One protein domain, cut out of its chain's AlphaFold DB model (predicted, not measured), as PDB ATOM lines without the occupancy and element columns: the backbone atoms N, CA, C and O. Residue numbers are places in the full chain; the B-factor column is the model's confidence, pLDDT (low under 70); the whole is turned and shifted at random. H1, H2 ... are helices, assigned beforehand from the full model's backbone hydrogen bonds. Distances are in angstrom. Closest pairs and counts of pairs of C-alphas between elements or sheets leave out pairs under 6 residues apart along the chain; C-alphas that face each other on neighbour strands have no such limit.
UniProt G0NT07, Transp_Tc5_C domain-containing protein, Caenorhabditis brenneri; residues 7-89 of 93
ATOM      1  N   THR A   7      16.548  19.982 -36.578       89.50
ATOM      2  CA  THR A   7      17.446  20.977 -37.176       89.50
ATOM      3  C   THR A   7      17.133  21.149 -38.653       89.50
ATOM      4  O   THR A   7      16.987  22.277 -39.116       89.50
ATOM      5  N   LEU A   8      16.943  20.051 -39.395       91.06
ATOM      6  CA  LEU A   8      16.551  20.116 -40.807       91.06
ATOM      7  C   LEU A   8      15.197  20.810 -40.995       91.06
ATOM      8  O   LEU A   8      15.041  21.608 -41.920       91.06
ATOM      9  N   LYS A   9      14.229  20.568 -40.102       91.06
ATOM     10  CA  LYS A   9      12.942  21.283 -40.111       91.06
ATOM     11  C   LYS A   9      13.124  22.783 -39.898       91.06
ATOM     12  O   LYS A   9      12.552  23.570 -40.648       91.06
ATOM     13  N   LEU A  10      13.926  23.178 -38.908       92.62
ATOM     14  CA  LEU A  10      14.211  24.586 -38.632       92.62
ATOM     15  C   LEU A  10      14.916  25.256 -39.818       92.62
ATOM     16  O   LEU A  10      14.465  26.303 -40.276       92.62
ATOM     17  N   ILE A  11      15.972  24.630 -40.351       94.00
ATOM     18  CA  ILE A  11      16.707  25.130 -41.520       94.00
ATOM     19  C   ILE A  11      15.759  25.277 -42.711       94.00
ATOM     20  O   ILE A  11      15.775  26.312 -43.366       94.00
ATOM     21  N   SER A  12      14.893  24.293 -42.963       94.25
ATOM     22  CA  SER A  12      13.920  24.350 -44.057       94.25
ATOM     23  C   SER A  12      12.934  25.516 -43.907       94.25
ATOM     24  O   SER A  12      12.703  26.249 -44.870       94.25
ATOM     25  N   LEU A  13      12.397  25.737 -42.700       95.06
ATOM     26  CA  LEU A  13      11.503  26.864 -42.414       95.06
ATOM     27  C   LEU A  13      12.199  28.207 -42.643       95.06
ATOM     28  O   LEU A  13      11.661  29.059 -43.349       95.06
ATOM     29  N   VAL A  14      13.394  28.387 -42.075       94.00
ATOM     30  CA  VAL A  14      14.171  29.631 -42.193       94.00
ATOM     31  C   VAL A  14      14.575  29.874 -43.643       94.00
ATOM     32  O   VAL A  14      14.369  30.969 -44.158       94.00
ATOM     33  N   TRP A  15      15.072  28.848 -44.333       95.06
ATOM     34  CA  TRP A  15      15.435  28.922 -45.746       95.06
ATOM     35  C   TRP A  15      14.255  29.377 -46.603       95.06
ATOM     36  O   TRP A  15      14.383  30.312 -47.391       95.06
ATOM     37  N   ARG A  16      13.069  28.794 -46.388       95.25
ATOM     38  CA  ARG A  16      11.851  29.193 -47.101       95.25
ATOM     39  C   ARG A  16      11.506  30.666 -46.866       95.25
ATOM     40  O   ARG A  16      11.070  31.325 -47.809       95.25
ATOM     41  N   GLN A  17      11.699  31.195 -45.655       96.19
ATOM     42  CA  GLN A  17      11.507  32.627 -45.398       96.19
ATOM     43  C   GLN A  17      12.547  33.479 -46.135       96.19
ATOM     44  O   GLN A  17      12.180  34.439 -46.805       96.19
ATOM     45  N   LEU A  18      13.830  33.111 -46.071       95.31
ATOM     46  CA  LEU A  18      14.919  33.868 -46.699       95.31
ATOM     47  C   LEU A  18      14.845  33.879 -48.233       95.31
ATOM     48  O   LEU A  18      15.250  34.856 -48.856       95.31
ATOM     49  N   CYS A  19      14.273  32.839 -48.842       95.19
ATOM     50  CA  CYS A  19      14.009  32.790 -50.281       95.19
ATOM     51  C   CYS A  19      12.817  33.654 -50.731       95.19
ATOM     52  O   CYS A  19      12.508  33.680 -51.923       95.19
ATOM     53  N   HIS A  20      12.116  34.338 -49.822       96.56
ATOM     54  CA  HIS A  20      10.968  35.157 -50.190       96.56
ATOM     55  C   HIS A  20      11.383  36.344 -51.090       96.56
ATOM     56  O   HIS A  20      12.375  37.015 -50.790       96.56
ATOM     57  N   PRO A  21      10.615  36.697 -52.145       95.75
ATOM     58  CA  PRO A  21      10.975  37.780 -53.070       95.75
ATOM     59  C   PRO A  21      11.239  39.141 -52.409       95.75
ATOM     60  O   PRO A  21      12.107  39.877 -52.873       95.75
ATOM     61  N   LYS A  22      10.556  39.454 -51.295       95.56
ATOM     62  CA  LYS A  22      10.789  40.684 -50.499       95.56
ATOM     63  C   LYS A  22      12.236  40.809 -49.982       95.56
ATOM     64  O   LYS A  22      12.683  41.915 -49.709       95.56
ATOM     65  N   LEU A  23      12.970  39.700 -49.865       96.19
ATOM     66  CA  LEU A  23      14.358  39.662 -49.390       96.19
ATOM     67  C   LEU A  23      15.390  39.585 -50.523       96.19
ATOM     68  O   LEU A  23      16.592  39.527 -50.260       96.19
ATOM     69  N   ARG A  24      14.958  39.629 -51.790       95.00
ATOM     70  CA  ARG A  24      15.860  39.532 -52.947       95.00
ATOM     71  C   ARG A  24      16.906  40.647 -52.967       95.00
ATOM     72  O   ARG A  24      18.058  40.396 -53.316       95.00
ATOM     73  N   ASP A  25      16.521  41.865 -52.606       96.00
ATOM     74  CA  ASP A  25      17.441  43.007 -52.600       96.00
ATOM     75  C   ASP A  25      18.363  42.986 -51.384       96.00
ATOM     76  O   ASP A  25      19.544  43.289 -51.515       96.00
ATOM     77  N   TRP A  26      17.881  42.493 -50.240       96.25
ATOM     78  CA  TRP A  26      18.738  42.194 -49.094       96.25
ATOM     79  C   TRP A  26      19.817  41.150 -49.444       96.25
ATOM     80  O   TRP A  26      20.993  41.350 -49.146       96.25
ATOM     81  N   ALA A  27      19.449  40.075 -50.149       94.69
ATOM     82  CA  ALA A  27      20.407  39.068 -50.606       94.69
ATOM     83  C   ALA A  27      21.409  39.638 -51.629       94.69
ATOM     84  O   ALA A  27      22.610  39.396 -51.522       94.69
ATOM     85  N   ARG A  28      20.944  40.457 -52.586       94.94
ATOM     86  CA  ARG A  28      21.825  41.163 -53.538       94.94
ATOM     87  C   ARG A  28      22.793  42.114 -52.839       94.94
ATOM     88  O   ARG A  28      23.955  42.196 -53.234       94.94
ATOM     89  N   TYR A  29      22.337  42.806 -51.796       96.06
ATOM     90  CA  TYR A  29      23.194  43.668 -50.993       96.06
ATOM     91  C   TYR A  29      24.318  42.873 -50.333       96.06
ATOM     92  O   TYR A  29      25.458  43.326 -50.359       96.06
ATOM     93  N   ALA A  30      24.027  41.683 -49.796       94.69
ATOM     94  CA  ALA A  30      25.050  40.820 -49.211       94.69
ATOM     95  C   ALA A  30      26.142  40.453 -50.231       94.69
ATOM     96  O   ALA A  30      27.321  40.499 -49.900       94.69
ATOM     97  N   TRP A  31      25.784  40.170 -51.488       95.50
ATOM     98  CA  TRP A  31      26.773  39.918 -52.546       95.50
ATOM     99  C   TRP A  31      27.617  41.151 -52.872       95.50
ATOM    100  O   TRP A  31      28.841  41.046 -52.927       95.50
ATOM    101  N   HIS A  32      26.989  42.320 -53.036       96.12
ATOM    102  CA  HIS A  32      27.717  43.578 -53.230       96.12
ATOM    103  C   HIS A  32      28.674  43.851 -52.054       96.12
ATOM    104  O   HIS A  32      29.835  44.185 -52.262       96.12
ATOM    105  N   ALA A  33      28.208  43.692 -50.811       95.75
ATOM    106  CA  ALA A  33      29.009  43.916 -49.604       95.75
ATOM    107  C   ALA A  33      30.202  42.951 -49.486       95.75
ATOM    108  O   ALA A  33      31.229  43.326 -48.930       95.75
ATOM    109  N   SER A  34      30.093  41.750 -50.056       97.00
ATOM    110  CA  SER A  34      31.187  40.776 -50.152       97.00
ATOM    111  C   SER A  34      32.177  41.054 -51.296       97.00
ATOM    112  O   SER A  34      33.103  40.272 -51.488       97.00
ATOM    113  N   GLY A  35      32.002  42.135 -52.068       95.44
ATOM    114  CA  GLY A  35      32.920  42.535 -53.143       95.44
ATOM    115  C   GLY A  35      32.659  41.876 -54.500       95.44
ATOM    116  O   GLY A  35      33.475  42.009 -55.411       95.44
ATOM    117  N   TYR A  36      31.532  41.175 -54.670       94.69
ATOM    118  CA  TYR A  36      31.133  40.677 -55.987       94.69
ATOM    119  C   TYR A  36      30.743  41.833 -56.914       94.69
ATOM    120  O   TYR A  36      30.252  42.870 -56.466       94.69
ATOM    121  N   ASN A  37      30.883  41.621 -58.228       94.38
ATOM    122  CA  ASN A  37      30.438  42.567 -59.253       94.38
ATOM    123  C   ASN A  37      28.903  42.557 -59.397       94.38
ATOM    124  O   ASN A  37      28.342  42.076 -60.379       94.38
ATOM    125  N   CYS A  38      28.214  43.021 -58.361       92.88
ATOM    126  CA  CYS A  38      26.768  43.179 -58.300       92.88
ATOM    127  C   CYS A  38      26.479  44.639 -57.955       92.88
ATOM    128  O   CYS A  38      27.073  45.135 -57.003       92.88
ATOM    129  N   PRO A  39      25.580  45.340 -58.664       93.06
ATOM    130  CA  PRO A  39      25.246  46.716 -58.320       93.06
ATOM    131  C   PRO A  39      24.635  46.783 -56.919       93.06
ATOM    132  O   PRO A  39      23.852  45.907 -56.532       93.06
ATOM    133  N   ARG A  40      24.966  47.838 -56.166       94.38
ATOM    134  CA  ARG A  40      24.356  48.085 -54.857       94.38
ATOM    135  C   ARG A  40      22.844  48.273 -55.052       94.38
ATOM    136  O   ARG A  40      22.453  49.191 -55.775       94.38
ATOM    137  N   PRO A  41      21.991  47.439 -54.437       92.94
ATOM    138  CA  PRO A  41      20.553  47.663 -54.488       92.94
ATOM    139  C   PRO A  41      20.191  48.969 -53.755       92.94
ATOM    140  O   PRO A  41      20.977  49.438 -52.925       92.94
ATOM    141  N   PRO A  42      19.022  49.563 -54.055       88.56
ATOM    142  CA  PRO A  42      18.549  50.784 -53.406       88.56
ATOM    143  C   PRO A  42      18.109  50.489 -51.953       88.56
ATOM    144  O   PRO A  42      18.739  49.710 -51.239       88.56
ATOM    145  N   HIS A  43      17.033  51.113 -51.476       92.50
ATOM    146  CA  HIS A  43      16.454  50.789 -50.174       92.50
ATOM    147  C   HIS A  43      15.814  49.396 -50.185       92.50
ATOM    148  O   HIS A  43      15.067  49.053 -51.098       92.50
ATOM    149  N   PHE A  44      16.085  48.613 -49.145       94.75
ATOM    150  CA  PHE A  44      15.484  47.302 -48.918       94.75
ATOM    151  C   PHE A  44      15.171  47.125 -47.430       94.75
ATOM    152  O   PHE A  44      15.814  47.737 -46.576       94.75
ATOM    153  N   SER A  45      14.202  46.264 -47.122       95.12
ATOM    154  CA  SER A  45      13.922  45.841 -45.749       95.12
ATOM    155  C   SER A  45      14.763  44.623 -45.379       95.12
ATOM    156  O   SER A  45      15.004  43.740 -46.204       95.12
ATOM    157  N   THR A  46      15.208  44.555 -44.129       95.00
ATOM    158  CA  THR A  46      15.969  43.409 -43.622       95.00
ATOM    159  C   THR A  46      15.046  42.261 -43.191       95.00
ATOM    160  O   THR A  46      13.877  42.483 -42.862       95.00
ATOM    161  N   PRO A  47      15.572  41.025 -43.094       95.31
ATOM    162  CA  PRO A  47      14.873  39.902 -42.470       95.31
ATOM    163  C   PRO A  47      14.308  40.238 -41.086       95.31
ATOM    164  O   PRO A  47      13.172  39.880 -40.789       95.31
ATOM    165  N   SER A  48      15.074  40.961 -40.259       93.88
ATOM    166  CA  SER A  48      14.633  41.391 -38.929       93.88
ATOM    167  C   SER A  48      13.426  42.323 -38.994       93.88
ATOM    168  O   SER A  48      12.456  42.092 -38.288       93.88
ATOM    169  N   GLN A  49      13.435  43.316 -39.885       95.44
ATOM    170  CA  GLN A  49      12.319  44.250 -40.040       95.44
ATOM    171  C   GLN A  49      11.040  43.572 -40.541       95.44
ATOM    172  O   GLN A  49       9.951  43.959 -40.134       95.44
ATOM    173  N   LEU A  50      11.163  42.580 -41.430       96.25
ATOM    174  CA  LEU A  50      10.001  41.930 -42.040       96.25
ATOM    175  C   LEU A  50       9.418  40.795 -41.191       96.25
ATOM    176  O   LEU A  50       8.203  40.640 -41.137       96.25
ATOM    177  N   MET A  51      10.268  39.972 -40.571       96.19
ATOM    178  CA  MET A  51       9.828  38.792 -39.815       96.19
ATOM    179  C   MET A  51       9.695  39.053 -38.317       96.19
ATOM    180  O   MET A  51       8.941  38.351 -37.649       96.19
ATOM    181  N   PHE A  52      10.420  40.039 -37.789       95.56
ATOM    182  CA  PHE A  52      10.467  40.363 -36.365       95.56
ATOM    183  C   PHE A  52      10.188  41.859 -36.133       95.56
ATOM    184  O   PHE A  52      11.010  42.547 -35.520       95.56
ATOM    185  N   PRO A  53       9.064  42.398 -36.649       94.12
ATOM    186  CA  PRO A  53       8.704  43.783 -36.384       94.12
ATOM    187  C   PRO A  53       8.462  43.990 -34.882       94.12
ATOM    188  O   PRO A  53       8.134  43.052 -34.155       94.12
ATOM    189  N   HIS A  54       8.617  45.224 -34.401       89.19
ATOM    190  CA  HIS A  54       8.500  45.533 -32.970       89.19
ATOM    191  C   HIS A  54       7.158  45.113 -32.350       89.19
ATOM    192  O   HIS A  54       7.112  44.783 -31.168       89.19
ATOM    193  N   ASP A  55       6.079  45.091 -33.133       90.06
ATOM    194  CA  ASP A  55       4.745  44.701 -32.682       90.06
ATOM    195  C   ASP A  55       4.511  43.181 -32.689       90.06
ATOM    196  O   ASP A  55       3.472  42.732 -32.204       90.06
ATOM    197  N   VAL A  56       5.465  42.361 -33.150       91.38
ATOM    198  CA  VAL A  56       5.296  40.896 -33.213       91.38
ATOM    199  C   VAL A  56       4.997  40.299 -31.832       91.38
ATOM    200  O   VAL A  56       4.110  39.463 -31.690       91.38
ATOM    201  N   VAL A  57       5.647  40.807 -30.782       88.62
ATOM    202  CA  VAL A  57       5.447  40.355 -29.393       88.62
ATOM    203  C   VAL A  57       4.174  40.904 -28.744       88.62
ATOM    204  O   VAL A  57       3.858  40.545 -27.616       88.62
ATOM    205  N   THR A  58       3.444  41.785 -29.428       90.38
ATOM    206  CA  THR A  58       2.171  42.340 -28.933       90.38
ATOM    207  C   THR A  58       0.953  41.607 -29.487       90.38
ATOM    208  O   THR A  58      -0.167  41.870 -29.057       90.38
ATOM    209  N   ARG A  59       1.162  40.683 -30.433       92.69
ATOM    210  CA  ARG A  59       0.102  39.922 -31.095       92.69
ATOM    211  C   ARG A  59       0.127  38.462 -30.676       92.69
ATOM    212  O   ARG A  59       1.192  37.871 -30.478       92.69
ATOM    213  N   ASP A  60      -1.054  37.869 -30.610       95.81
ATOM    214  CA  ASP A  60      -1.206  36.435 -30.405       95.81
ATOM    215  C   ASP A  60      -0.902  35.654 -31.686       95.81
ATOM    216  O   ASP A  60      -0.876  36.177 -32.800       95.81
ATOM    217  N   CYS A  61      -0.628  34.365 -31.524       96.94
ATOM    218  CA  CYS A  61      -0.449  33.457 -32.641       96.94
ATOM    219  C   CYS A  61      -1.759  33.268 -33.425       96.94
ATOM    220  O   CYS A  61      -2.750  32.796 -32.884       96.94
ATOM    221  N   ASP A  62      -1.713  33.451 -34.746       96.25
ATOM    222  CA  ASP A  62      -2.855  33.302 -35.666       96.25
ATOM    223  C   ASP A  62      -3.294  31.839 -35.892       96.25
ATOM    224  O   ASP A  62      -4.125  31.533 -36.756       96.25
ATOM    225  N   LYS A  63      -2.711  30.878 -35.167       95.06
ATOM    226  CA  LYS A  63      -3.120  29.475 -35.251       95.06
ATOM    227  C   LYS A  63      -4.383  29.285 -34.415       95.06
ATOM    228  O   LYS A  63      -4.385  29.569 -33.225       95.06
ATOM    229  N   THR A  64      -5.431  28.727 -35.016       93.88
ATOM    230  CA  THR A  64      -6.699  28.435 -34.331       93.88
ATOM    231  C   THR A  64      -6.472  27.658 -33.032       93.88
ATOM    232  O   THR A  64      -5.832  26.605 -33.047       93.88
ATOM    233  N   GLY A  65      -6.993  28.183 -31.919       93.19
ATOM    234  CA  GLY A  65      -6.858  27.587 -30.586       93.19
ATOM    235  C   GLY A  65      -5.505  27.820 -29.901       93.19
ATOM    236  O   GLY A  65      -5.249  27.221 -28.860       93.19
ATOM    237  N   CYS A  66      -4.628  28.658 -30.461       95.94
ATOM    238  CA  CYS A  66      -3.378  29.064 -29.829       95.94
ATOM    239  C   CYS A  66      -3.546  30.425 -29.147       95.94
ATOM    240  O   CYS A  66      -3.961  31.381 -29.787       95.94
ATOM    241  N   THR A  67      -3.179  30.520 -27.871       94.50
ATOM    242  CA  THR A  67      -3.204  31.770 -27.086       94.50
ATOM    243  C   THR A  67      -1.798  32.240 -26.711       94.50
ATOM    244  O   THR A  67      -1.620  33.038 -25.798       94.50
ATOM    245  N   PHE A  68      -0.769  31.667 -27.342       96.25
ATOM    246  CA  PHE A  68       0.612  32.065 -27.097       96.25
ATOM    247  C   PHE A  68       0.953  33.299 -27.921       96.25
ATOM    248  O   PHE A  68       0.619  33.366 -29.105       96.25
ATOM    249  N   THR A  69       1.719  34.198 -27.315       96.25
ATOM    250  CA  THR A  69       2.290  35.364 -27.982       96.25
ATOM    251  C   THR A  69       3.129  34.946 -29.185       96.25
ATOM    252  O   THR A  69       3.874  33.955 -29.155       96.25
ATOM    253  N   SER A  70       2.984  35.689 -30.274       97.00
ATOM    254  CA  SER A  70       3.743  35.461 -31.490       97.00
ATOM    255  C   SER A  70       5.184  35.960 -31.347       97.00
ATOM    256  O   SER A  70       5.477  36.859 -30.564       97.00
ATOM    257  N   PHE A  71       6.108  35.344 -32.083       95.56
ATOM    258  CA  PHE A  71       7.510  35.781 -32.134       95.56
ATOM    259  C   PHE A  71       7.983  36.053 -33.562       95.56
ATOM    260  O   PHE A  71       9.042  36.643 -33.735       95.56
ATOM    261  N   ILE A  72       7.237  35.599 -34.574       96.81
ATOM    262  CA  ILE A  72       7.613  35.723 -35.980       96.81
ATOM    263  C   ILE A  72       6.389  35.974 -36.862       96.81
ATOM    264  O   ILE A  72       5.322  35.391 -36.644       96.81
ATOM    265  N   VAL A  73       6.580  36.780 -37.902       97.25
ATOM    266  CA  VAL A  73       5.676  36.912 -39.047       97.25
ATOM    267  C   VAL A  73       6.168  36.017 -40.179       97.25
ATOM    268  O   VAL A  73       7.324  36.087 -40.599       97.25
ATOM    269  N   CYS A  74       5.288  35.173 -40.708       96.88
ATOM    270  CA  CYS A  74       5.585  34.387 -41.898       96.88
ATOM    271  C   CYS A  74       5.440  35.256 -43.153       96.88
ATOM    272  O   CYS A  74       4.348  35.730 -43.447       96.88
ATOM    273  N   LEU A  75       6.500  35.416 -43.948       96.69
ATOM    274  CA  LEU A  75       6.491  36.284 -45.134       96.69
ATOM    275  C   LEU A  75       5.571  35.795 -46.257       96.69
ATOM    276  O   LEU A  75       5.173  36.597 -47.093       96.69
ATOM    277  N   HIS A  76       5.247  34.499 -46.278       95.50
ATOM    278  CA  HIS A  76       4.438  33.875 -47.332       95.50
ATOM    279  C   HIS A  76       2.933  34.012 -47.096       95.50
ATOM    280  O   HIS A  76       2.188  34.199 -48.050       95.50
ATOM    281  N   CYS A  77       2.478  33.880 -45.847       95.75
ATOM    282  CA  CYS A  77       1.054  33.976 -45.500       95.75
ATOM    283  C   CYS A  77       0.707  35.208 -44.657       95.75
ATOM    284  O   CYS A  77      -0.461  35.397 -44.335       95.75
ATOM    285  N   GLU A  78       1.709  36.013 -44.294       95.31
ATOM    286  CA  GLU A  78       1.591  37.277 -43.553       95.31
ATOM    287  C   GLU A  78       0.907  37.135 -42.180       95.31
ATOM    288  O   GLU A  78       0.334  38.081 -41.645       95.31
ATOM    289  N   LYS A  79       1.005  35.936 -41.589       96.19
ATOM    290  CA  LYS A  79       0.456  35.584 -40.272       96.19
ATOM    291  C   LYS A  79       1.527  35.495 -39.189       96.19
ATOM    292  O   LYS A  79       2.684  35.159 -39.458       96.19
ATOM    293  N   HIS A  80       1.095  35.733 -37.961       96.81
ATOM    294  CA  HIS A  80       1.858  35.734 -36.726       96.81
ATOM    295  C   HIS A  80       1.862  34.342 -36.102       96.81
ATOM    296  O   HIS A  80       0.817  33.715 -35.912       96.81
ATOM    297  N   TYR A  81       3.038  33.841 -35.739       97.12
ATOM    298  CA  TYR A  81       3.163  32.529 -35.111       97.12
ATOM    299  C   TYR A  81       4.020  32.574 -33.852       97.12
ATOM    300  O   TYR A  81       5.030  33.270 -33.793       97.12
ATOM    301  N   CYS A  82       3.631  31.794 -32.842       96.94
ATOM    302  CA  CYS A  82       4.487  31.483 -31.699       96.94
ATOM    303  C   CYS A  82       5.527  30.412 -32.079       96.94
ATOM    304  O   CYS A  82       5.371  29.693 -33.074       96.94
ATOM    305  N   PHE A  83       6.575  30.252 -31.265       94.62
ATOM    306  CA  PHE A  83       7.659  29.302 -31.545       94.62
ATOM    307  C   PHE A  83       7.155  27.864 -31.709       94.62
ATOM    308  O   PHE A  83       7.565  27.148 -32.625       94.62
ATOM    309  N   LYS A  84       6.197  27.456 -30.869       95.25
ATOM    310  CA  LYS A  84       5.596  26.121 -30.930       95.25
ATOM    311  C   LYS A  84       4.885  25.883 -32.261       95.25
ATOM    312  O   LYS A  84       5.144  24.876 -32.914       95.25
ATOM    313  N   CYS A  85       4.014  26.800 -32.680       95.88
ATOM    314  CA  CYS A  85       3.243  26.642 -33.910       95.88
ATOM    315  C   CYS A  85       4.100  26.784 -35.172       95.88
ATOM    316  O   CYS A  85       3.807  26.122 -36.165       95.88
ATOM    317  N   PHE A  86       5.154  27.604 -35.131       95.81
ATOM    318  CA  PHE A  86       6.047  27.792 -36.268       95.81
ATOM    319  C   PHE A  86       7.067  26.655 -36.409       95.81
ATOM    320  O   PHE A  86       7.125  26.008 -37.451       95.81
ATOM    321  N   VAL A  87       7.847  26.378 -35.359       93.69
ATOM    322  CA  VAL A  87       9.003  25.469 -35.411       93.69
ATOM    323  C   VAL A  87       8.617  24.042 -35.030       93.69
ATOM    324  O   VAL A  87       8.820  23.117 -35.815       93.69
ATOM    325  N   ILE A  88       8.030  23.853 -33.844       92.38
ATOM    326  CA  ILE A  88       7.793  22.514 -33.271       92.38
ATOM    327  C   ILE A  88       6.711  21.766 -34.058       92.38
ATOM    328  O   ILE A  88       6.910  20.625 -34.476       92.38
ATOM    329  N   CYS A  89       5.577  22.423 -34.309       92.56
ATOM    330  CA  CYS A  89       4.494  21.884 -35.130       92.56
ATOM    331  C   CYS A  89       4.803  21.927 -36.634       92.56
ATOM    332  O   CYS A  89       4.010  21.402 -37.413       92.56
TER     333      CYS A  89
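AT A GLANCE: This is residues 7 to 89 of the 93 residues of the protein "Transp_Tc5_C domain-containing protein" of Caenorhabditis brenneri (UniProt G0NT07). Helices H1 and H2 make a corner; the chain folds back past H2 through short H3, and a long looped stretch makes the other end before H4 turns back towards H1. The 83 printed residues hold four named helices, H1 to H4, and no named strand: all helix, with under half in named elements. The whole is loose, radius of gyration of the C-alphas 14.8 A, spanning 49 by 28 by 17 A.

HOW THE PARTS SIT: H1, residues 7 to 18, and H2, residues 21 to 33, meet only through their tight link. H3, residues 47 to 51, is close to H2 but not clearly touching; their closest C-alphas, Leu 23 and Pro 47, are 6.9 A apart. H4, residues 83 to 88, only just touches residues 9 to 13 of H1, with 3 pairs of C-alphas within 8 A, the closest Leu 10 and Val 87 at 6.2 A. O i to N i+4 pairs are within hydrogen-bond range throughout H1, H3 and H4, and 7 of 9 in H2.

IN THESE COORDINATES: Find C-alpha 7 at (17.446, 20.977, -37.176); H1 runs 16.2 A, H2 19.4 A. H4 ends at C-alpha 88, (7.793, 22.514, -33.271).

THE WHOLE: Links H2 to H3 and H3 to H4 are long; the printed part has no cut, and no printed residue is under 70 in pLDDT.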